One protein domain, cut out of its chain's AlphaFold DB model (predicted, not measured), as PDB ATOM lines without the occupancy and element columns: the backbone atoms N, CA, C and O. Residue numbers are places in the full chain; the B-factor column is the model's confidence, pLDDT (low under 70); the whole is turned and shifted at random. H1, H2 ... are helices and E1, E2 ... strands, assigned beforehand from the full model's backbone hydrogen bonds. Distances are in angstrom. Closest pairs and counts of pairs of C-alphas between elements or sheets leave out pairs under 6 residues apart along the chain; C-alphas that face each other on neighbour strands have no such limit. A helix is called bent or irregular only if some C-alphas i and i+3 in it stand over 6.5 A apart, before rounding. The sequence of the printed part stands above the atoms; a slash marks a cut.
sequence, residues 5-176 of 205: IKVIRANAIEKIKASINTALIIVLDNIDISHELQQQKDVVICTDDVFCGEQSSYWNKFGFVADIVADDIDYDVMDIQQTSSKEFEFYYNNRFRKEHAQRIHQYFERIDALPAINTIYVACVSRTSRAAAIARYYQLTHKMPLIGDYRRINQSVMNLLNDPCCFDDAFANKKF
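AT A GLANCE: This is residues 5 to 176 of the 205 residues of an uncharacterized protein of Photobacterium carnosum (UniProt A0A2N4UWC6). A four-stranded parallel sheet makes the core, with the longer helices H4 and H5 packed on one face and the short H1 on the other, while H6 packs on H4 and H5. At one end of the longest axis H2, H3 and H7 form a small cluster away from the sheet, and residues 29 to 63 make a wide loop between E2 and E3. The printed part has 172 residues with seven named helices and four named strands, in the order E1 H1 E2 E3 H2 H3 H4 E4 H5 H6 H7; the sheet's order is E1 E4 E2 E3, and the class is mixed, helices and strands. The whole is compact, with a radius of gyration of the C-alphas of 16.5 A and spans of 49 by 42 by 26 A.

IN THESE COORDINATES: Find C-alpha 5 at (377.865, 335.258, 234.757); there strand E1 begins and runs over residues 5 to 9. Next come helix H1, residues 10 to 15, and strand E2, residues 22 to 28, 19.4 A long. H1 is irregular, but only just: C-alphas 11 and 14 are 6.6 A apart. After the long stretch 29 to 63 look for strand E3, residues 64 to 69, 17.4 A long. Helices H2, residues 77 to 82, and H3, residues 85 to 92, follow. Find C-alpha 98 at (358.123, 342.897, 227.208); from there helix H4, residues 98 to 112, runs 21.2 A. Strand E4, residues 119 to 124, is 16.5 A long, and helix H5, residues 129 to 142, is 19.9 A long. Helix H6 holds residues 155 to 162, and helix H7, residues 168 to 172, ends at C-alpha 172, at (347.819, 344.004, 217.582).

HOW THE PARTS SIT: Begin with the sheet, where E1 and E3 are the edge strands. Between E1 and E4 look for N 6 and O 120, 2.8 A apart; between E4 and E2 for N 25 and O 121, 2.8 A; between E2 and E3 for N 26 and O 66, 2.8 A; these are within hydrogen-bond range. The sheet is twisted, with C-alphas up to 4.1 A off its best plane. E1, H1 and E2 form a split strand-helix-strand unit, two parallel strands joined through a helix with E4 between them in the sheet; its crossover is right-handed. H1 lies over E4 at a height over the sheet of 9.1 A, and its closest C-alphas to E4 are those of Ala 10 and Cys 124, 5.0 A apart. On the opposite face H5 lies over E1 and E4, at a height of 8.9 A. On the same face as H5, H4 lies over E2 and E3, at a height of 10.0 A. Walking outward, H6 touches H5 at a shallow tilt of 30 degrees, the same way, with the C-alphas of Ala 133 and Met 158 closest, 5.5 A apart. H6 also touches H4, where the closest C-alphas, those of Ala 101 and Leu 161, are 5.2 A apart. H2 touches H7, with the C-alphas of Val 77 and Ala 170 closest at 5.8 A. H2 and H3 are close but not clearly touching: their closest C-alphas, those of Ile 80 and Phe 88, are 7.0 A apart. In H2, H3, H4, H5, H6 and H7 every O i to N i+4 pair is within hydrogen-bond range; in H1 0 of 2 are, beside 2 of 3 O i to N i+3 pairs.

THE WHOLE: The two C-alphas farthest apart are those of Lys 17 and Lys 175, 50.1 A. The printed part has no cut. The links from E2 to E3, 35 residues, and from H5 to H6, 12 residues, are long. The mean pLDDT of the printed part is 78.3; look for values under 70 at residues 30 to 60, 86 to 91, 126 and 175 to 176.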
ATOM      1  N   ILE A   5     379.286 335.521 234.525       96.75
ATOM      2  CA  ILE A   5     377.865 335.258 234.757       96.75
ATOM      3  C   ILE A   5     377.595 333.759 234.926       96.75
ATOM      4  O   ILE A   5     378.149 332.914 234.219       96.75
ATOM      5  N   LYS A   6     376.756 333.423 235.908       95.94
ATOM      6  CA  LYS A   6     376.504 332.062 236.382       95.94
ATOM      7  C   LYS A   6     375.018 331.741 236.364       95.94
ATOM      8  O   LYS A   6     374.226 332.462 236.964       95.94
ATOM      9  N   VAL A   7     374.651 330.620 235.751       94.75
ATOM     10  CA  VAL A   7     373.293 330.063 235.813       94.75
ATOM     11  C   VAL A   7     373.223 329.055 236.948       94.75
ATOM     12  O   VAL A   7     374.002 328.099 236.983       94.75
ATOM     13  N   ILE A   8     372.275 329.245 237.862       88.88
ATOM     14  CA  ILE A   8     372.071 328.355 239.007       88.88
ATOM     15  C   ILE A   8     370.588 328.034 239.216       88.88
ATOM     16  O   ILE A   8     369.695 328.704 238.700       88.88
ATOM     17  N   ARG A   9     370.317 326.998 240.008       84.75
ATOM     18  CA  ARG A   9     368.978 326.746 240.555       84.75
ATOM     19  C   ARG A   9     368.758 327.589 241.809       84.75
ATOM     20  O   ARG A   9     369.720 327.864 242.524       84.75
ATOM     21  N   ALA A  10     367.511 327.948 242.108       81.44
ATOM     22  CA  ALA A  10     367.168 328.757 243.280       81.44
ATOM     23  C   ALA A  10     367.643 328.119 244.599       81.44
ATOM     24  O   ALA A  10     368.215 328.798 245.443       81.44
ATOM     25  N   ASN A  11     367.546 326.793 244.734       76.81
ATOM     26  CA  ASN A  11     368.043 326.075 245.916       76.81
ATOM     27  C   ASN A  11     369.577 326.120 246.099       76.81
ATOM     28  O   ASN A  11     370.094 325.694 247.129       76.81
ATOM     29  N   ALA A  12     370.328 326.600 245.105       80.12
ATOM     30  CA  ALA A  12     371.766 326.801 245.218       80.12
ATOM     31  C   ALA A  12     372.126 328.201 245.743       80.12
ATOM     32  O   ALA A  12     373.296 328.419 246.057       80.12
ATOM     33  N   ILE A  13     371.159 329.124 245.872       80.75
ATOM     34  CA  ILE A  13     371.387 330.489 246.377       80.75
ATOM     35  C   ILE A  13     371.985 330.457 247.787       80.75
ATOM     36  O   ILE A  13     372.951 331.166 248.053       80.75
ATOM     37  N   GLU A  14     371.503 329.565 248.656       75.44
ATOM     38  CA  GLU A  14     371.998 329.412 250.034       75.44
ATOM     39  C   GLU A  14     373.492 329.060 250.114       75.44
ATOM     40  O   GLU A  14     374.146 329.306 251.126       75.44
ATOM     41  N   LYS A  15     374.048 328.492 249.038       81.56
ATOM     42  CA  LYS A  15     375.463 328.111 248.942       81.56
ATOM     43  C   LYS A  15     376.338 329.242 248.403       81.56
ATOM     44  O   LYS A  15     377.563 329.112 248.401       81.56
ATOM     45  N   ILE A  16     375.743 330.335 247.925       83.81
ATOM     46  CA  ILE A  16     376.485 331.505 247.462       83.81
ATOM     47  C   ILE A  16     376.997 332.264 248.682       83.81
ATOM     48  O   ILE A  16     376.239 332.680 249.557       83.81
ATOM     49  N   LYS A  17     378.305 332.519 248.711       86.00
ATOM     50  CA  LYS A  17     378.875 333.466 249.666       86.00
ATOM     51  C   LYS A  17     378.453 334.881 249.267       86.00
ATOM     52  O   LYS A  17     378.969 335.422 248.289       86.00
ATOM     53  N   ALA A  18     377.528 335.470 250.021       82.12
ATOM     54  CA  ALA A  18     377.089 336.843 249.798       82.12
ATOM     55  C   ALA A  18     378.274 337.825 249.884       82.12
ATOM     56  O   ALA A  18     379.155 337.690 250.741       82.12
ATOM     57  N   SER A  19     378.315 338.780 248.958       88.69
ATOM     58  CA  SER A  19     379.376 339.778 248.836       88.69
ATOM     59  C   SER A  19     378.883 340.976 248.026       88.69
ATOM     60  O   SER A  19     378.149 340.805 247.053       88.69
ATOM     61  N   ILE A  20     379.377 342.172 248.359       88.31
ATOM     62  CA  ILE A  20     379.145 343.401 247.585       88.31
ATOM     63  C   ILE A  20     379.656 343.311 246.135       88.31
ATOM     64  O   ILE A  20     379.262 344.099 245.284       88.31
ATOM     65  N   ASN A  21     380.531 342.345 245.835       92.81
ATOM     66  CA  ASN A  21     381.045 342.083 244.490       92.81
ATOM     67  C   ASN A  21     380.142 341.138 243.672       92.81
ATOM     68  O   ASN A  21     380.487 340.782 242.541       92.81
ATOM     69  N   THR A  22     379.006 340.723 244.236       92.69
ATOM     70  CA  THR A  22     378.086 339.754 243.647       92.69
ATOM     71  C   THR A  22     376.732 340.397 243.361       92.69
ATOM     72  O   THR A  22     376.131 340.988 244.259       92.69
ATOM     73  N   ALA A  23     376.226 340.218 242.140       91.50
ATOM     74  CA  ALA A  23     374.827 340.455 241.795       91.50
ATOM     75  C   ALA A  23     374.038 339.140 241.787       91.50
ATOM     76  O   ALA A  23     374.569 338.096 241.397       91.50
ATOM     77  N   LEU A  24     372.764 339.205 242.159       89.38
ATOM     78  CA  LEU A  24     371.828 338.089 242.093       89.38
ATOM     79  C   LEU A  24     370.524 338.529 241.417       89.38
ATOM     80  O   LEU A  24     369.867 339.456 241.878       89.38
ATOM     81  N   ILE A  25     370.145 337.843 240.343       90.31
ATOM     82  CA  ILE A  25     368.844 337.978 239.681       90.31
ATOM     83  C   ILE A  25     368.092 336.662 239.880       90.31
ATOM     84  O   ILE A  25     368.620 335.599 239.550       90.31
ATOM     85  N   ILE A  26     366.877 336.714 240.417       86.50
ATOM     86  CA  ILE A  26     366.054 335.539 240.718       86.50
ATOM     87  C   ILE A  26     364.832 335.524 239.800       86.50
ATOM     88  O   ILE A  26     364.100 336.502 239.718       86.50
ATOM     89  N   VAL A  27     364.596 334.405 239.120       85.69
ATOM     90  CA  VAL A  27     363.407 334.179 238.294       85.69
ATOM     91  C   VAL A  27     362.491 333.179 238.995       85.69
ATOM     92  O   VAL A  27     362.844 332.007 239.161       85.69
ATOM     93  N   LEU A  28     361.328 333.656 239.417       80.19
ATOM     94  CA  LEU A  28     360.313 332.927 240.167       80.19
ATOM     95  C   LEU A  28     359.183 332.462 239.237       80.19
ATOM     96  O   LEU A  28     358.903 333.092 238.215       80.19
ATOM     97  N   ASP A  29     358.536 331.357 239.597       72.69
ATOM     98  CA  ASP A  29     357.286 330.910 238.973       72.69
ATOM     99  C   ASP A  29     356.090 331.601 239.639       72.69
ATOM    100  O   ASP A  29     356.102 331.806 240.854       72.69
ATOM    101  N   ASN A  30     355.045 331.920 238.871       64.44
ATOM    102  CA  ASN A  30     353.801 332.502 239.394       64.44
ATOM    103  C   ASN A  30     353.091 331.558 240.376       64.44
ATOM    104  O   ASN A  30     352.370 332.009 241.262       64.44
ATOM    105  N   ILE A  31     353.295 330.245 240.230       49.69
ATOM    106  CA  ILE A  31     352.603 329.210 241.015       49.69
ATOM    107  C   ILE A  31     353.359 328.857 242.319       49.69
ATOM    108  O   ILE A  31     352.768 328.275 243.227       49.69
ATOM    109  N   ASP A  32     354.627 329.264 242.472       44.25
ATOM    110  CA  ASP A  32     355.503 328.884 243.601       44.25
ATOM    111  C   ASP A  32     355.657 329.964 244.693       44.25
ATOM    112  O   ASP A  32     356.637 329.962 245.445       44.25
ATOM    113  N   ILE A  33     354.668 330.844 244.892       45.69
ATOM    114  CA  ILE A  33     354.537 331.501 246.206       45.69
ATOM    115  C   ILE A  33     353.999 330.445 247.178       45.69
ATOM    116  O   ILE A  33     352.803 330.376 247.466       45.69
ATOM    117  N   SER A  34     354.878 329.550 247.631       36.78
ATOM    118  CA  SER A  34     354.499 328.465 248.526       36.78
ATOM    119  C   SER A  34     353.907 329.032 249.818       36.78
ATOM    120  O   SER A  34     354.384 330.020 250.384       36.78
ATOM    121  N   HIS A  35     352.874 328.368 250.333       37.28
ATOM    122  CA  HIS A  35     352.278 328.675 251.638       37.28
ATOM    123  C   HIS A  35     353.316 328.659 252.787       37.28
ATOM    124  O   HIS A  35     353.080 329.254 253.835       37.28
ATOM    125  N   GLU A  36     354.467 328.005 252.593       35.97
ATOM    126  CA  GLU A  36     355.585 327.937 253.542       35.97
ATOM    127  C   GLU A  36     356.430 329.225 253.562       35.97
ATOM    128  O   GLU A  36     356.890 329.628 254.632       35.97
ATOM    129  N   LEU A  37     356.568 329.931 252.430       38.72
ATOM    130  CA  LEU A  37     357.206 331.257 252.372       38.72
ATOM    131  C   LEU A  37     356.322 332.356 252.990       38.72
ATOM    132  O   LEU A  37     356.846 333.333 253.515       38.72
ATOM    133  N   GLN A  38     354.997 332.162 253.017       39.03
ATOM    134  CA  GLN A  38     354.046 333.067 253.684       39.03
ATOM    135  C   GLN A  38     354.090 332.993 255.223       39.03
ATOM    136  O   GLN A  38     353.621 333.908 255.898       39.03
ATOM    137  N   GLN A  39     354.609 331.903 255.804       38.22
ATOM    138  CA  GLN A  39     354.611 331.690 257.261       38.22
ATOM    139  C   GLN A  39     355.855 332.239 257.971       38.22
ATOM    140  O   GLN A  39     355.874 332.325 259.203       38.22
ATOM    141  N   GLN A  40     356.878 332.666 257.227       40.28
ATOM    142  CA  GLN A  40     357.963 333.461 257.791       40.28
ATOM    143  C   GLN A  40     357.489 334.911 257.893       40.28
ATOM    144  O   GLN A  40     357.359 335.605 256.891       40.28
ATOM    145  N   LYS A  41     357.224 335.365 259.123       35.72
ATOM    146  CA  LYS A  41     356.653 336.681 259.474       35.72
ATOM    147  C   LYS A  41     357.428 337.921 258.980       35.72
ATOM    148  O   LYS A  41     356.998 339.027 259.280       35.72
ATOM    149  N   ASP A  42     358.488 337.745 258.196       35.19
ATOM    150  CA  ASP A  42     359.343 338.808 257.664       35.19
ATOM    151  C   ASP A  42     359.496 338.776 256.124       35.19
ATOM    152  O   ASP A  42     360.387 339.439 255.590       35.19
ATOM    153  N   VAL A  43     358.663 338.034 255.370       37.06
ATOM    154  CA  VAL A  43     358.807 337.939 253.900       37.06
ATOM    155  C   VAL A  43     357.555 338.370 253.130       37.06
ATOM    156  O   VAL A  43     356.538 337.689 253.064       37.06
ATOM    157  N   VAL A  44     357.717 339.561 252.558       37.00
ATOM    158  CA  VAL A  44     357.175 340.158 251.330       37.00
ATOM    159  C   VAL A  44     356.071 339.406 250.571       37.00
ATOM    160  O   VAL A  44     356.257 338.318 250.032       37.00
ATOM    161  N   ILE A  45     354.952 340.115 250.423       32.94
ATOM    162  CA  ILE A  45     353.888 339.880 249.448       32.94
ATOM    163  C   ILE A  45     354.442 340.198 248.054       32.94
ATOM    164  O   ILE A  45     354.779 341.347 247.780       32.94
ATOM    165  N   CYS A  46     354.528 339.201 247.173       36.59
ATOM    166  CA  CYS A  46     354.783 339.431 245.756       36.59
ATOM    167  C   CYS A  46     353.436 339.541 245.035       36.59
ATOM    168  O   CYS A  46     352.749 338.547 244.811       36.59
ATOM    169  N   THR A  47     353.046 340.770 244.727       37.22
ATOM    170  CA  THR A  47     352.013 341.088 243.741       37.22
ATOM    171  C   THR A  47     352.653 342.088 242.800       37.22
ATOM    172  O   THR A  47     353.088 343.133 243.272       37.22
ATOM    173  N   ASP A  48     352.745 341.735 241.522       42.25
ATOM    174  CA  ASP A  48     353.183 342.584 240.415       42.25
ATOM    175  C   ASP A  48     354.491 343.371 240.658       42.25
ATOM    176  O   ASP A  48     354.510 344.483 241.182       42.25
ATOM    177  N   ASP A  49     355.600 342.812 240.166       42.84
ATOM    178  CA  ASP A  49     356.798 343.576 239.791       42.84
ATOM    179  C   ASP A  49     357.618 344.266 240.914       42.84
ATOM    180  O   ASP A  49     357.883 345.472 240.841       42.84
ATOM    181  N   VAL A  50     358.188 343.432 241.811       39.06
ATOM    182  CA  VAL A  50     359.380 343.616 242.696       39.06
ATOM    183  C   VAL A  50     359.088 343.638 244.202       39.06
ATOM    184  O   VAL A  50     358.322 344.471 244.670       39.06
ATOM    185  N   PHE A  51     359.772 342.763 244.969       44.53
ATOM    186  CA  PHE A  51     360.870 343.137 245.892       44.53
ATOM    187  C   PHE A  51     361.302 341.960 246.794       44.53
ATOM    188  O   PHE A  51     360.720 341.714 247.847       44.53
ATOM    189  N   CYS A  52     362.421 341.289 246.511       44.59
ATOM    190  CA  CYS A  52     363.120 340.519 247.552       44.59
ATOM    191  C   CYS A  52     363.796 341.446 248.587       44.59
ATOM    192  O   CYS A  52     364.955 341.826 248.458       44.59
ATOM    193  N   GLY A  53     363.034 341.800 249.628       42.78
ATOM    194  CA  GLY A  53     363.463 342.292 250.942       42.78
ATOM    195  C   GLY A  53     364.507 343.413 251.009       42.78
ATOM    196  O   GLY A  53     365.621 343.166 251.462       42.78
ATOM    197  N   GLU A  54     364.103 344.660 250.757       40.81
ATOM    198  CA  GLU A  54     364.899 345.875 251.040       40.81
ATOM    199  C   GLU A  54     365.280 345.974 252.534       40.81
ATOM    200  O   GLU A  54     366.287 346.564 252.923       40.81
ATOM    201  N   GLN A  55     364.487 345.316 253.383       45.31
ATOM    202  CA  GLN A  55     364.680 345.231 254.830       45.31
ATOM    203  C   GLN A  55     365.406 343.952 255.284       45.31
ATOM    204  O   GLN A  55     365.733 343.809 256.462       45.31
ATOM    205  N   SER A  56     365.695 343.009 254.378       54.00
ATOM    206  CA  SER A  56     366.358 341.756 254.740       54.00
ATOM    207  C   SER A  56     367.864 341.945 254.863       54.00
ATOM    208  O   SER A  56     368.586 342.170 253.889       54.00
ATOM    209  N   SER A  57     368.374 341.732 256.075       59.72
ATOM    210  CA  SER A  57     369.816 341.714 256.345       59.72
ATOM    211  C   SER A  57     370.580 340.638 255.554       59.72
ATOM    212  O   SER A  57     371.803 340.722 255.435       59.72
ATOM    213  N   TYR A  58     369.891 339.627 255.014       61.00
ATOM    214  CA  TYR A  58     370.497 338.617 254.150       61.00
ATOM    215  C   TYR A  58     370.777 339.171 252.745       61.00
ATOM    216  O   TYR A  58     371.906 339.056 252.267       61.00
ATOM    217  N   TRP A  59     369.788 339.818 252.118       67.75
ATOM    218  CA  TRP A  59     369.900 340.347 250.752       67.75
ATOM    219  C   TRP A  59     370.831 341.562 250.668       67.75
ATOM    220  O   TRP A  59     371.599 341.673 249.715       67.75
ATOM    221  N   ASN A  60     370.895 342.379 251.726       67.69
ATOM    222  CA  ASN A  60     371.792 343.543 251.825       67.69
ATOM    223  C   ASN A  60     373.294 343.203 251.787       67.69
ATOM    224  O   ASN A  60     374.137 344.095 251.714       67.69
ATOM    225  N   LYS A  61     373.658 341.918 251.862       76.62
ATOM    226  CA  LYS A  61     375.051 341.461 251.746       76.62
ATOM    227  C   LYS A  61     375.519 341.343 250.294       76.62
ATOM    228  O   LYS A  61     376.720 341.193 250.070       76.62
ATOM    229  N   PHE A  62     374.603 341.364 249.329       80.19
ATOM    230  CA  PHE A  62     374.908 341.372 247.902       80.19
ATOM    231  C   PHE A  62     375.065 342.808 247.393       80.19
ATOM    232  O   PHE A  62     374.475 343.735 247.939       80.19
ATOM    233  N   GLY A  63     375.854 342.999 246.334       84.00
ATOM    234  CA  GLY A  63     376.009 344.312 245.699       84.00
ATOM    235  C   GLY A  63     374.779 344.734 244.899       84.00
ATOM    236  O   GLY A  63     374.527 345.922 244.725       84.00
ATOM    237  N   PHE A  64     374.013 343.753 244.418       86.94
ATOM    238  CA  PHE A  64     372.757 343.953 243.708       86.94
ATOM    239  C   PHE A  64     371.870 342.712 243.856       86.94
ATOM    240  O   PHE A  64     372.357 341.589 243.699       86.94
ATOM    241  N   VAL A  65     370.578 342.909 244.117       84.25
ATOM    242  CA  VAL A  65     369.573 341.839 244.142       84.25
ATOM    243  C   VAL A  65     368.341 342.308 243.389       84.25
ATOM    244  O   VAL A  65     367.896 343.438 243.582       84.25
ATOM    245  N   ALA A  66     367.797 341.443 242.541       83.44
ATOM    246  CA  ALA A  66     366.517 341.667 241.892       83.44
ATOM    247  C   ALA A  66     365.778 340.352 241.642       83.44
ATOM    248  O   ALA A  66     366.390 339.286 241.538       83.44
ATOM    249  N   ASP A  67     364.465 340.451 241.494       82.06
ATOM    250  CA  ASP A  67     363.578 339.343 241.183       82.06
ATOM    251  C   ASP A  67     362.647 339.667 240.004       82.06
ATOM    252  O   ASP A  67     362.437 340.832 239.646       82.06
ATOM    253  N   ILE A  68     362.164 338.605 239.358       80.94
ATOM    254  CA  ILE A  68     361.170 338.613 238.280       80.94
ATOM    255  C   ILE A  68     360.266 337.407 238.490       80.94
ATOM    256  O   ILE A  68     360.768 336.302 238.700       80.94
ATOM    257  N   VAL A  69     358.955 337.598 238.369       80.44
ATOM    258  CA  VAL A  69     357.973 336.511 238.417       80.44
ATOM    259  C   VAL A  69     357.394 336.309 237.022       80.44
ATOM    260  O   VAL A  69     356.814 337.224 236.450       80.44
ATOM    261  N   ALA A  70     357.594 335.126 236.451       80.88
ATOM    262  CA  ALA A  70     357.029 334.744 235.158       80.88
ATOM    263  C   ALA A  70     357.232 333.248 234.949       80.88
ATOM    264  O   ALA A  70     358.376 332.818 235.001       80.88
ATOM    265  N   ASP A  71     356.198 332.469 234.649       78.00
ATOM    266  CA  ASP A  71     356.301 331.020 234.444       78.00
ATOM    267  C   ASP A  71     357.216 330.641 233.267       78.00
ATOM    268  O   ASP A  71     357.406 331.396 232.308       78.00
ATOM    269  N   ASP A  72     357.763 329.421 233.309       77.56
ATOM    270  CA  ASP A  72     358.544 328.824 232.212       77.56
ATOM    271  C   ASP A  72     357.659 328.347 231.050       77.56
ATOM    272  O   ASP A  72     357.662 327.171 230.680       77.56
ATOM    273  N   ILE A  73     356.869 329.259 230.488       78.62
ATOM    274  CA  ILE A  73     356.005 328.990 229.342       78.62
ATOM    275  C   ILE A  73     356.582 329.725 228.130       78.62
ATOM    276  O   ILE A  73     356.565 330.954 228.065       78.62
ATOM    277  N   ASP A  74     357.113 328.953 227.185       82.50
ATOM    278  CA  ASP A  74     357.561 329.441 225.878       82.50
ATOM    279  C   ASP A  74     356.338 329.767 225.002       82.50
ATOM    280  O   ASP A  74     355.259 329.188 225.178       82.50
ATOM    281  N   TYR A  75     356.498 330.721 224.093       83.88
ATOM    282  CA  TYR A  75     355.487 331.119 223.119       83.88
ATOM    283  C   TYR A  75     356.060 331.885 221.926       83.88
ATOM    284  O   TYR A  75     356.983 332.694 222.047       83.88
ATOM    285  N   ASP A  76     355.446 331.711 220.768       87.44
ATOM    286  CA  ASP A  76     355.810 332.451 219.566       87.44
ATOM    287  C   ASP A  76     354.621 333.183 218.923       87.44
ATOM    288  O   ASP A  76     353.511 333.254 219.458       87.44
ATOM    289  N   VAL A  77     354.869 333.774 217.753       87.25
ATOM    290  CA  VAL A  77     353.850 334.472 216.959       87.25
ATOM    291  C   VAL A  77     352.684 333.547 216.590       87.25
ATOM    292  O   VAL A  77     351.535 333.992 216.601       87.25
ATOM    293  N   MET A  78     352.949 332.273 216.284       85.94
ATOM    294  CA  MET A  78     351.901 331.312 215.939       85.94
ATOM    295  C   MET A  78     351.038 330.991 217.155       85.94
ATOM    296  O   MET A  78     349.811 331.026 217.041       85.94
ATOM    297  N   ASP A  79     351.645 330.775 218.323       83.44
ATOM    298  CA  ASP A  79     350.912 330.558 219.572       83.44
ATOM    299  C   ASP A  79     349.997 331.745 219.893       83.44
ATOM    300  O   ASP A  79     348.830 331.565 220.257       83.44
ATOM    301  N   ILE A  80     350.499 332.975 219.712       82.56
ATOM    302  CA  ILE A  80     349.717 334.203 219.913       82.56
ATOM    303  C   ILE A  80     348.510 334.240 218.976       82.56
ATOM    304  O   ILE A  80     347.408 334.583 219.409       82.56
ATOM    305  N   GLN A  81     348.681 333.879 217.708       82.06
ATOM    306  CA  GLN A  81     347.624 333.973 216.702       82.06
ATOM    307  C   GLN A  81     346.583 332.850 216.803       82.06
ATOM    308  O   GLN A  81     345.400 333.107 216.582       82.06
ATOM    309  N   GLN A  82     346.998 331.627 217.141       82.00
ATOM    310  CA  GLN A  82     346.143 330.433 217.086       82.00
ATOM    311  C   GLN A  82     345.371 330.156 218.381       82.00
ATOM    312  O   GLN A  82     344.289 329.573 218.333       82.00
ATOM    313  N   THR A  83     345.892 330.582 219.532       75.44
ATOM    314  CA  THR A  83     345.241 330.345 220.830       75.44
ATOM    315  C   THR A  83     343.942 331.152 220.943       75.44
ATOM    316  O   THR A  83     343.908 332.320 220.539       75.44
ATOM    317  N   SER A  84     342.872 330.598 221.528       75.94
ATOM    318  CA  SER A  84     341.642 331.373 221.766       75.94
ATOM    319  C   SER A  84     341.917 332.594 222.659       75.94
ATOM    320  O   SER A  84     342.873 332.598 223.432       75.94
ATOM    321  N   SER A  85     341.113 333.662 222.583       70.94
ATOM    322  CA  SER A  85     341.376 334.879 223.376       70.94
ATOM    323  C   SER A  85     341.419 334.608 224.888       70.94
ATOM    324  O   SER A  85     342.254 335.190 225.572       70.94
ATOM    325  N   LYS A  86     340.574 333.694 225.389       66.81
ATOM    326  CA  LYS A  86     340.509 333.311 226.813       66.81
ATOM    327  C   LYS A  86     341.707 332.483 227.263       66.81
ATOM    328  O   LYS A  86     342.285 332.753 228.309       66.81
ATOM    329  N   GLU A  87     342.088 331.473 226.483       66.81
ATOM    330  CA  GLU A  87     343.285 330.679 226.781       66.81
ATOM    331  C   GLU A  87     344.527 331.560 226.704       66.81
ATOM    332  O   GLU A  87     345.396 331.503 227.568       66.81
ATOM    333  N   PHE A  88     344.580 332.434 225.702       69.31
ATOM    334  CA  PHE A  88     345.700 333.331 225.524       69.31
ATOM    335  C   PHE A  88     345.856 334.282 226.703       69.31
ATOM    336  O   PHE A  88     346.968 334.458 227.168       69.31
ATOM    337  N   GLU A  89     344.772 334.855 227.220       65.31
ATOM    338  CA  GLU A  89     344.812 335.700 228.416       65.31
ATOM    339  C   GLU A  89     345.352 334.948 229.635       65.31
ATOM    340  O   GLU A  89     346.269 335.430 230.303       65.31
ATOM    341  N   PHE A  90     344.823 333.748 229.894       65.00
ATOM    342  CA  PHE A  90     345.273 332.921 231.009       65.00
ATOM    343  C   PHE A  90     346.769 332.605 230.904       65.00
ATOM    344  O   PHE A  90     347.504 332.732 231.881       65.00
ATOM    345  N   TYR A  91     347.248 332.240 229.715       63.97
ATOM    346  CA  TYR A  91     348.659 331.923 229.526       63.97
ATOM    347  C   TYR A  91     349.548 333.170 229.482       63.97
ATOM    348  O   TYR A  91     350.650 333.146 230.017       63.97
ATOM    349  N   TYR A  92     349.091 334.264 228.874       70.69
ATOM    350  CA  TYR A  92     349.884 335.475 228.667       70.69
ATOM    351  C   TYR A  92     350.162 336.231 229.963       70.69
ATOM    352  O   TYR A  92     351.278 336.702 230.160       70.69
ATOM    353  N   ASN A  93     349.192 336.283 230.877       70.06
ATOM    354  CA  ASN A  93     349.394 336.913 232.183       70.06
ATOM    355  C   ASN A  93     350.454 336.204 233.029       70.06
ATOM    356  O   ASN A  93     351.045 336.828 233.901       70.06
ATOM    357  N   ASN A  94     350.721 334.931 232.738       72.38
ATOM    358  CA  ASN A  94     351.687 334.137 233.476       72.38
ATOM    359  C   ASN A  94     353.045 333.993 232.767       72.38
ATOM    360  O   ASN A  94     353.974 333.453 233.355       72.38
ATOM    361  N   ARG A  95     353.180 334.460 231.519       81.62
ATOM    362  CA  ARG A  95     354.384 334.307 230.684       81.62
ATOM    363  C   ARG A  95     355.409 335.416 230.915       81.62
ATOM    364  O   ARG A  95     355.133 336.456 231.506       81.62
ATOM    365  N   PHE A  96     356.610 335.211 230.375       86.19
ATOM    366  CA  PHE A  96     357.569 336.297 230.201       86.19
ATOM    367  C   PHE A  96     357.011 337.334 229.211       86.19
ATOM    368  O   PHE A  96     356.461 336.941 228.192       86.19
ATOM    369  N   ARG A  97     357.132 338.637 229.490       86.06
ATOM    370  CA  ARG A  97     356.563 339.718 228.663       86.06
ATOM    371  C   ARG A  97     357.597 340.808 228.395       86.06
ATOM    372  O   ARG A  97     358.703 340.774 228.946       86.06
ATOM    373  N   LYS A  98     357.234 341.787 227.567       87.56
ATOM    374  CA  LYS A  98     358.123 342.897 227.208       87.56
ATOM    375  C   LYS A  98     358.550 343.734 228.408       87.56
ATOM    376  O   LYS A  98     359.707 344.134 228.481       87.56
ATOM    377  N   GLU A  99     357.664 343.914 229.383       85.25
ATOM    378  CA  GLU A  99     357.934 344.659 230.612       85.25
ATOM    379  C   GLU A  99     359.050 343.982 231.421       85.25
ATOM    380  O   GLU A  99     359.978 344.639 231.892       85.25
ATOM    381  N   HIS A 100     359.035 342.646 231.500       88.88
ATOM    382  CA  HIS A 100     360.094 341.887 232.165       88.88
ATOM    383  C   HIS A 100     361.437 342.026 231.431       88.88
ATOM    384  O   HIS A 100     362.480 342.147 232.073       88.88
ATOM    385  N   ALA A 101     361.434 342.040 230.093       92.19
ATOM    386  CA  ALA A 101     362.654 342.224 229.304       92.19
ATOM    387  C   ALA A 101     363.255 343.627 229.484       92.19
ATOM    388  O   ALA A 101     364.448 343.745 229.762       92.19
ATOM    389  N   GLN A 102     362.424 344.672 229.429       88.88
ATOM    390  CA  GLN A 102     362.837 346.050 229.717       88.88
ATOM    391  C   GLN A 102     363.428 346.174 231.126       88.88
ATOM    392  O   GLN A 102     364.456 346.819 231.331       88.88
ATOM    393  N   ARG A 103     362.820 345.503 232.105       87.50
ATOM    394  CA  ARG A 103     363.309 345.509 233.483       87.50
ATOM    395  C   ARG A 103     364.654 344.801 233.633       87.50
ATOM    396  O   ARG A 103     365.526 345.288 234.348       87.50
ATOM    397  N   ILE A 104     364.871 343.697 232.919       92.50
ATOM    398  CA  ILE A 104     366.185 343.041 232.865       92.50
ATOM    399  C   ILE A 104     367.243 343.968 232.271       92.50
ATOM    400  O   ILE A 104     368.358 344.010 232.792       92.50
ATOM    401  N   HIS A 105     366.919 344.715 231.211       92.44
ATOM    402  CA  HIS A 105     367.847 345.708 230.663       92.44
ATOM    403  C   HIS A 105     368.242 346.730 231.734       92.44
ATOM    404  O   HIS A 105     369.433 346.917 231.970       92.44
ATOM    405  N   GLN A 106     367.272 347.272 232.477       88.94
ATOM    406  CA  GLN A 106     367.535 348.190 233.593       88.94
ATOM    407  C   GLN A 106     368.379 347.547 234.708       88.94
ATOM    408  O   GLN A 106     369.241 348.200 235.298       88.94
ATOM    409  N   TYR A 107     368.162 346.265 235.023       92.00
ATOM    410  CA  TYR A 107     368.991 345.546 235.996       92.00
ATOM    411  C   TYR A 107     370.443 345.459 235.531       92.00
ATOM    412  O   TYR A 107     371.349 345.713 236.323       92.00
ATOM    413  N   PHE A 108     370.675 345.146 234.256       94.25
ATOM    414  CA  PHE A 108     372.022 345.095 233.702       94.25
ATOM    415  C   PHE A 108     372.693 346.464 233.668       94.25
ATOM    416  O   PHE A 108     373.824 346.562 234.132       94.25
ATOM    417  N   GLU A 109     371.991 347.526 233.270       92.19
ATOM    418  CA  GLU A 109     372.515 348.898 233.344       92.19
ATOM    419  C   GLU A 109     372.952 349.266 234.771       92.19
ATOM    420  O   GLU A 109     374.052 349.784 234.984       92.19
ATOM    421  N   ARG A 110     372.133 348.931 235.777       87.44
ATOM    422  CA  ARG A 110     372.468 349.156 237.192       87.44
ATOM    423  C   ARG A 110     373.664 348.321 237.649       87.44
ATOM    424  O   ARG A 110     374.504 348.827 238.388       87.44
ATOM    425  N   ILE A 111     373.763 347.062 237.226       91.06
ATOM    426  CA  ILE A 111     374.909 346.189 237.531       91.06
ATOM    427  C   ILE A 111     376.190 346.703 236.855       91.06
ATOM    428  O   ILE A 111     377.274 346.620 237.434       91.06
ATOM    429  N   ASP A 112     376.094 347.236 235.640       93.50
ATOM    430  CA  ASP A 112     377.230 347.773 234.891       93.50
ATOM    431  C   ASP A 112     377.730 349.103 235.455       93.50
ATOM    432  O   ASP A 112     378.940 349.342 235.470       93.50
ATOM    433  N   ALA A 113     376.836 349.904 236.039       89.56
ATOM    434  CA  ALA A 113     377.196 351.093 236.808       89.56
ATOM    435  C   ALA A 113     377.945 350.783 238.125       89.56
ATOM    436  O   ALA A 113     378.503 351.692 238.741       89.56
ATOM    437  N   LEU A 114     377.987 349.517 238.564       89.12
ATOM    438  CA  LEU A 114     378.642 349.074 239.799       89.12
ATOM    439  C   LEU A 114     379.935 348.289 239.490       89.12
ATOM    440  O   LEU A 114     379.923 347.056 239.443       89.12
ATOM    441  N   PRO A 115     381.100 348.956 239.345       88.75
ATOM    442  CA  PRO A 115     382.345 348.314 238.899       88.75
ATOM    443  C   PRO A 115     382.911 347.288 239.890       88.75
ATOM    444  O   PRO A 115     383.752 346.467 239.524       88.75
ATOM    445  N   ALA A 116     382.465 347.317 241.149       90.62
ATOM    446  CA  ALA A 116     382.825 346.310 242.141       90.62
ATOM    447  C   ALA A 116     382.224 344.932 241.813       90.62
ATOM    448  O   ALA A 116     382.787 343.916 242.229       90.62
ATOM    449  N   ILE A 117     381.115 344.874 241.071       92.81
ATOM    450  CA  ILE A 117     380.443 343.618 240.747       92.81
ATOM    451  C   ILE A 117     381.250 342.860 239.694       92.81
ATOM    452  O   ILE A 117     381.411 343.303 238.557       92.81
ATOM    453  N   ASN A 118     381.735 341.678 240.072       94.56
ATOM    454  CA  ASN A 118     382.510 340.795 239.202       94.56
ATOM    455  C   ASN A 118     381.844 339.432 238.977       94.56
ATOM    456  O   ASN A 118     382.267 338.704 238.088       94.56
ATOM    457  N   THR A 119     380.798 339.101 239.734       95.62
ATOM    458  CA  THR A 119     380.059 337.847 239.584       95.62
ATOM    459  C   THR A 119     378.568 338.139 239.549       95.62
ATOM    460  O   THR A 119     378.045 338.781 240.457       95.62
ATOM    461  N   ILE A 120     377.872 337.647 238.529       96.06
ATOM    462  CA  ILE A 120     376.417 337.764 238.409       96.06
ATOM    463  C   ILE A 120     375.825 336.361 238.452       96.06
ATOM    464  O   ILE A 120     376.161 335.520 237.622       96.06
ATOM    465  N   TYR A 121     374.942 336.098 239.404       94.19
ATOM    466  CA  TYR A 121     374.157 334.870 239.447       94.19
ATOM    467  C   TYR A 121     372.768 335.134 238.890       94.19
ATOM    468  O   TYR A 121     372.096 336.069 239.317       94.19
ATOM    469  N   VAL A 122     372.323 334.277 237.978       93.94
ATOM    470  CA  VAL A 122     370.934 334.218 237.533       93.94
ATOM    471  C   VAL A 122     370.358 332.890 238.004       93.94
ATOM    472  O   VAL A 122     370.814 331.816 237.598       93.94
ATOM    473  N   ALA A 123     369.392 332.969 238.909       88.69
ATOM    474  CA  ALA A 123     368.775 331.831 239.566       88.69
ATOM    475  C   ALA A 123     367.347 331.616 239.069       88.69
ATOM    476  O   ALA A 123     366.658 332.572 238.734       88.69
ATOM    477  N   CYS A 124     366.884 330.366 239.054       85.88
ATOM    478  CA  CYS A 124     365.485 330.056 238.759       85.88
ATOM    479  C   CYS A 124     364.957 328.863 239.573       85.88
ATOM    480  O   CYS A 124     365.737 327.961 239.901       85.88
ATOM    481  N   VAL A 125     363.664 328.885 239.925       73.62
ATOM    482  CA  VAL A 125     363.002 327.923 240.833       73.62
ATOM    483  C   VAL A 125     362.758 326.568 240.166       73.62
ATOM    484  O   VAL A 125     363.417 325.591 240.528       73.62
ATOM    485  N   SER A 126     361.880 326.487 239.164       66.56
ATOM    486  CA  SER A 126     361.515 325.201 238.551       66.56
ATOM    487  C   SER A 126     362.530 324.674 237.530       66.56
ATOM    488  O   SER A 126     362.772 323.463 237.473       66.56
ATOM    489  N   ARG A 127     363.130 325.543 236.694       76.19
ATOM    490  CA  ARG A 127     364.007 325.160 235.560       76.19
ATOM    491  C   ARG A 127     365.022 326.246 235.209       76.19
ATOM    492  O   ARG A 127     364.731 327.428 235.293       76.19
ATOM    493  N   THR A 128     366.214 325.867 234.744       83.38
ATOM    494  CA  THR A 128     367.279 326.838 234.418       83.38
ATOM    495  C   THR A 128     367.120 327.518 233.054       83.38
ATOM    496  O   THR A 128     367.952 328.347 232.725       83.38
ATOM    497  N   SER A 129     366.087 327.216 232.265       90.81
ATOM    498  CA  SER A 129     365.879 327.719 230.890       90.81
ATOM    499  C   SER A 129     365.752 329.243 230.796       90.81
ATOM    500  O   SER A 129     366.426 329.863 229.971       90.81
ATOM    501  N   ARG A 130     364.927 329.856 231.655       91.38
ATOM    502  CA  ARG A 130     364.771 331.321 231.750       91.38
ATOM    503  C   ARG A 130     366.058 331.977 232.238       91.38
ATOM    504  O   ARG A 130     366.575 332.878 231.589       91.38
ATOM    505  N   ALA A 131     366.632 331.468 233.330       92.88
ATOM    506  CA  ALA A 131     367.910 331.966 233.840       92.88
ATOM    507  C   ALA A 131     369.042 331.843 232.806       92.88
ATOM    508  O   ALA A 131     369.856 332.753 232.671       92.88
ATOM    509  N   ALA A 132     369.068 330.752 232.036       94.94
ATOM    510  CA  ALA A 132     370.009 330.539 230.948       94.94
ATOM    511  C   ALA A 132     369.807 331.540 229.809       94.94
ATOM    512  O   ALA A 132     370.803 332.040 229.300       94.94
ATOM    513  N   ALA A 133     368.565 331.869 229.441       95.56
ATOM    514  CA  ALA A 133     368.273 332.911 228.455       95.56
ATOM    515  C   ALA A 133     368.823 334.272 228.899       95.56
ATOM    516  O   ALA A 133     369.637 334.878 228.207       95.56
ATOM    517  N   ILE A 134     368.469 334.701 230.111       95.81
ATOM    518  CA  ILE A 134     368.919 335.972 230.694       95.81
ATOM    519  C   ILE A 134     370.450 336.032 230.767       95.81
ATOM    520  O   ILE A 134     371.070 337.007 230.335       95.81
ATOM    521  N   ALA A 135     371.077 334.965 231.267       96.62
ATOM    522  CA  ALA A 135     372.524 334.896 231.394       96.62
ATOM    523  C   ALA A 135     373.234 334.864 230.034       96.62
ATOM    524  O   ALA A 135     374.277 335.497 229.860       96.62
ATOM    525  N   ARG A 136     372.665 334.150 229.055       96.62
ATOM    526  CA  ARG A 136     373.192 334.074 227.690       96.62
ATOM    527  C   ARG A 136     373.107 335.419 226.986       96.62
ATOM    528  O   ARG A 136     374.087 335.800 226.353       96.62
ATOM    529  N   TYR A 137     371.990 336.133 227.114       97.12
ATOM    530  CA  TYR A 137     371.837 337.478 226.563       97.12
ATOM    531  C   TYR A 137     372.953 338.401 227.066       97.12
ATOM    532  O   TYR A 137     373.745 338.903 226.270       97.12
ATOM    533  N   TYR A 138     373.116 338.520 228.386       96.25
ATOM    534  CA  TYR A 138     374.151 339.378 228.965       96.25
ATOM    535  C   TYR A 138     375.570 338.946 228.579       96.25
ATOM    536  O   TYR A 138     376.423 339.788 228.285       96.25
ATOM    537  N   GLN A 139     375.816 337.632 228.528       95.81
ATOM    538  CA  GLN A 139     377.092 337.088 228.084       95.81
ATOM    539  C   GLN A 139     377.428 337.483 226.641       95.81
ATOM    540  O   GLN A 139     378.582 337.817 226.364       95.81
ATOM    541  N   LEU A 140     376.460 337.432 225.726       94.75
ATOM    542  CA  LEU A 140     376.663 337.816 224.331       94.75
ATOM    543  C   LEU A 140     376.919 339.322 224.201       94.75
ATOM    544  O   LEU A 140     377.862 339.706 223.508       94.75
ATOM    545  N   THR A 141     376.160 340.148 224.925       94.44
ATOM    546  CA  THR A 141     376.314 341.613 224.938       94.44
ATOM    547  C   THR A 141     377.707 342.040 225.405       94.44
ATOM    548  O   THR A 141     378.327 342.916 224.806       94.44
ATOM    549  N   HIS A 142     378.246 341.373 226.427       93.19
ATOM    550  CA  HIS A 142     379.501 341.767 227.077       93.19
ATOM    551  C   HIS A 142     380.706 340.877 226.752       93.19
ATOM    552  O   HIS A 142     381.798 341.112 227.267       93.19
ATOM    553  N   LYS A 143     380.531 339.846 225.917       92.75
ATOM    554  CA  LYS A 143     381.573 338.873 225.538       92.75
ATOM    555  C   LYS A 143     382.314 338.278 226.744       92.75
ATOM    556  O   LYS A 143     383.541 338.203 226.754       92.75
ATOM    557  N   MET A 144     381.570 337.849 227.760       91.69
ATOM    558  CA  MET A 144     382.144 337.339 229.013       91.69
ATOM    559  C   MET A 144     381.993 335.817 229.185       91.69
ATOM    560  O   MET A 144     381.311 335.171 228.389       91.69
ATOM    561  N   PRO A 145     382.627 335.202 230.198       93.12
ATOM    562  CA  PRO A 145     382.404 333.796 230.517       93.12
ATOM    563  C   PRO A 145     380.985 333.541 231.049       93.12
ATOM    564  O   PRO A 145     380.525 334.234 231.958       93.12
ATOM    565  N   LEU A 146     380.324 332.509 230.512       94.12
ATOM    566  CA  LEU A 146     379.066 331.955 231.023       94.12
ATOM    567  C   LEU A 146     379.328 330.581 231.640       94.12
ATOM    568  O   LEU A 146     379.836 329.678 230.973       94.12
ATOM    569  N   ILE A 147     378.965 330.425 232.909       92.38
ATOM    570  CA  ILE A 147     379.188 329.206 233.692       92.38
ATOM    571  C   ILE A 147     377.835 328.624 234.121       92.38
ATOM    572  O   ILE A 147     376.918 329.356 234.485       92.38
ATOM    573  N   GLY A 148     377.717 327.296 234.125       85.44
ATOM    574  CA  GLY A 148     376.505 326.577 234.533       85.44
ATOM    575  C   GLY A 148     375.825 325.854 233.370       85.44
ATOM    576  O   GLY A 148     376.397 325.725 232.290       85.44
ATOM    577  N   ASP A 149     374.611 325.345 233.599       80.31
ATOM    578  CA  ASP A 149     373.835 324.661 232.557       80.31
ATOM    579  C   ASP A 149     372.999 325.662 231.753       80.31
ATOM    580  O   ASP A 149     371.943 326.112 232.197       80.31
ATOM    581  N   TYR A 150     373.486 325.981 230.555       82.88
ATOM    582  CA  TYR A 150     372.836 326.859 229.580       82.88
ATOM    583  C   TYR A 150     372.441 326.121 228.291       82.88
ATOM    584  O   TYR A 150     372.209 326.746 227.259       82.88
ATOM    585  N   ARG A 151     372.382 324.781 228.312       82.94
ATOM    586  CA  ARG A 151     372.097 323.972 227.107       82.94
ATOM    587  C   ARG A 151     370.669 324.131 226.599       82.94
ATOM    588  O   ARG A 151     370.407 323.891 225.426       82.94
ATOM    589  N   ARG A 152     369.746 324.474 227.495       86.19
ATOM    590  CA  ARG A 152     368.342 324.735 227.182       86.19
ATOM    591  C   ARG A 152     368.056 326.174 227.544       86.19
ATOM    592  O   ARG A 152     368.192 326.543 228.705       86.19
ATOM    593  N   ILE A 153     367.694 326.955 226.543       91.19
ATOM    594  CA  ILE A 153     367.409 328.378 226.655       91.19
ATOM    595  C   ILE A 153     365.942 328.563 226.287       91.19
ATOM    596  O   ILE A 153     365.488 327.979 225.306       91.19
ATOM    597  N   ASN A 154     365.209 329.333 227.090       92.25
ATOM    598  CA  ASN A 154     363.847 329.733 226.746       92.25
ATOM    599  C   ASN A 154     363.913 330.748 225.591       92.25
ATOM    600  O   ASN A 154     364.560 331.795 225.724       92.25
ATOM    601  N   GLN A 155     363.320 330.408 224.444       92.00
ATOM    602  CA  GLN A 155     363.521 331.173 223.218       92.00
ATOM    603  C   GLN A 155     362.690 332.456 223.217       92.00
ATOM    604  O   GLN A 155     363.200 333.483 222.771       92.00
ATOM    605  N   SER A 156     361.478 332.452 223.778       91.44
ATOM    606  CA  SER A 156     360.686 333.675 223.953       91.44
ATOM    607  C   SER A 156     361.412 334.699 224.805       91.44
ATOM    608  O   SER A 156     361.459 335.869 224.434       91.44
ATOM    609  N   VAL A 157     362.035 334.271 225.909       94.25
ATOM    610  CA  VAL A 157     362.832 335.168 226.759       94.25
ATOM    611  C   VAL A 157     363.994 335.760 225.962       94.25
ATOM    612  O   VAL A 157     364.211 336.966 226.018       94.25
ATOM    613  N   MET A 158     364.720 334.950 225.185       95.50
ATOM    614  CA  MET A 158     365.791 335.469 224.323       95.50
ATOM    615  C   MET A 158     365.280 336.458 223.275       95.50
ATOM    616  O   MET A 158     365.921 337.482 223.057       95.50
ATOM    617  N   ASN A 159     364.153 336.165 222.623       94.69
ATOM    618  CA  ASN A 159     363.567 337.041 221.612       94.69
ATOM    619  C   ASN A 159     363.177 338.389 222.226       94.69
ATOM    620  O   ASN A 159     363.602 339.421 221.720       94.69
ATOM    621  N   LEU A 160     362.481 338.369 223.366       94.62
ATOM    622  CA  LEU A 160     362.099 339.568 224.114       94.62
ATOM    623  C   LEU A 160     363.306 340.369 224.615       94.62
ATOM    624  O   LEU A 160     363.272 341.592 224.621       94.62
ATOM    625  N   LEU A 161     364.382 339.706 225.046       96.50
ATOM    626  CA  LEU A 161     365.596 340.403 225.479       96.50
ATOM    627  C   LEU A 161     366.348 341.053 224.316       96.50
ATOM    628  O   LEU A 161     366.956 342.100 224.521       96.50
ATOM    629  N   ASN A 162     366.317 340.454 223.123       96.19
ATOM    630  CA  ASN A 162     366.906 341.042 221.919       96.19
ATOM    631  C   ASN A 162     366.056 342.193 221.367       96.19
ATOM    632  O   ASN A 162     366.603 343.193 220.912       96.19
ATOM    633  N   ASP A 163     364.734 342.038 221.401       94.81
ATOM    634  CA  ASP A 163     363.756 343.027 220.967       94.81
ATOM    635  C   ASP A 163     362.485 342.905 221.828       94.81
ATOM    636  O   ASP A 163     361.656 342.013 221.594       94.81
ATOM    637  N   PRO A 164     362.291 343.797 222.819       92.81
ATOM    638  CA  PRO A 164     361.104 343.771 223.671       92.81
ATOM    639  C   PRO A 164     359.787 343.909 222.898       92.81
ATOM    640  O   PRO A 164     358.753 343.468 223.392       92.81
ATOM    641  N   CYS A 165     359.807 344.476 221.690       89.38
ATOM    642  CA  CYS A 165     358.615 344.694 220.874       89.38
ATOM    643  C   CYS A 165     358.369 343.576 219.847       89.38
ATOM    644  O   CYS A 165     357.398 343.658 219.097       89.38
ATOM    645  N   CYS A 166     359.178 342.507 219.826       90.44
ATOM    646  CA  CYS A 166     359.150 341.465 218.783       90.44
ATOM    647  C   CYS A 166     357.790 340.770 218.568       90.44
ATOM    648  O   CYS A 166     357.567 340.144 217.531       90.44
ATOM    649  N   PHE A 167     356.877 340.870 219.534       88.19
ATOM    650  CA  PHE A 167     355.542 340.282 219.470       88.19
ATOM    651  C   PHE A 167     354.408 341.313 219.355       88.19
ATOM    652  O   PHE A 167     353.259 340.904 219.190       88.19
ATOM    653  N   ASP A 168     354.691 342.622 219.417       86.81
ATOM    654  CA  ASP A 168     353.668 343.685 219.445       86.81
ATOM    655  C   ASP A 168     352.715 343.596 218.236       86.81
ATOM    656  O   ASP A 168     351.495 343.661 218.403       86.81
ATOM    657  N   ASP A 169     353.238 343.318 217.036       84.50
ATOM    658  CA  ASP A 169     352.423 343.119 215.829       84.50
ATOM    659  C   ASP A 169     351.498 341.898 215.932       84.50
ATOM    660  O   ASP A 169     350.349 341.927 215.478       84.50
ATOM    661  N   ALA A 170     351.970 340.805 216.535       85.12
ATOM    662  CA  ALA A 170     351.164 339.604 216.730       85.12
ATOM    663  C   ALA A 170     350.008 339.871 217.709       85.12
ATOM    664  O   ALA A 170     348.887 339.416 217.472       85.12
ATOM    665  N   PHE A 171     350.256 340.660 218.760       81.12
ATOM    666  CA  PHE A 171     349.218 341.109 219.688       81.12
ATOM    667  C   PHE A 171     348.211 342.046 219.025       81.12
ATOM    668  O   PHE A 171     347.007 341.855 219.196       81.12
ATOM    669  N   ALA A 172     348.678 343.028 218.249       80.44
ATOM    670  CA  ALA A 172     347.819 344.004 217.582       80.44
ATOM    671  C   ALA A 172     346.850 343.345 216.587       80.44
ATOM    672  O   ALA A 172     345.700 343.764 216.459       80.44
ATOM    673  N   ASN A 173     347.298 342.281 215.916       77.88
ATOM    674  CA  ASN A 173     346.496 341.535 214.948       77.88
ATOM    675  C   ASN A 173     345.624 340.436 215.577       77.88
ATOM    676  O   ASN A 173     344.825 339.804 214.875       77.88
ATOM    677  N   LYS A 174     345.741 340.190 216.887       73.81
ATOM    678  CA  LYS A 174     344.905 339.206 217.572       73.81
ATOM    679  C   LYS A 174     343.471 339.730 217.666       73.81
ATOM    680  O   LYS A 174     343.193 340.752 218.288       73.81
ATOM    681  N   LYS A 175     342.528 339.001 217.065       67.94
ATOM    682  CA  LYS A 175     341.096 339.285 217.212       67.94
ATOM    683  C   LYS A 175     340.662 338.876 218.620       67.94
ATOM    684  O   LYS A 175     340.545 337.691 218.918       67.94
ATOM    685  N   PHE A 176     340.480 339.856 219.497       62.28
ATOM    686  CA  PHE A 176     339.854 339.656 220.801       62.28
ATOM    687  C   PHE A 176     338.336 339.770 220.645       62.28
ATOM    688  O   PHE A 176     337.864 340.699 219.990       62.28
TER     689      PHE A 176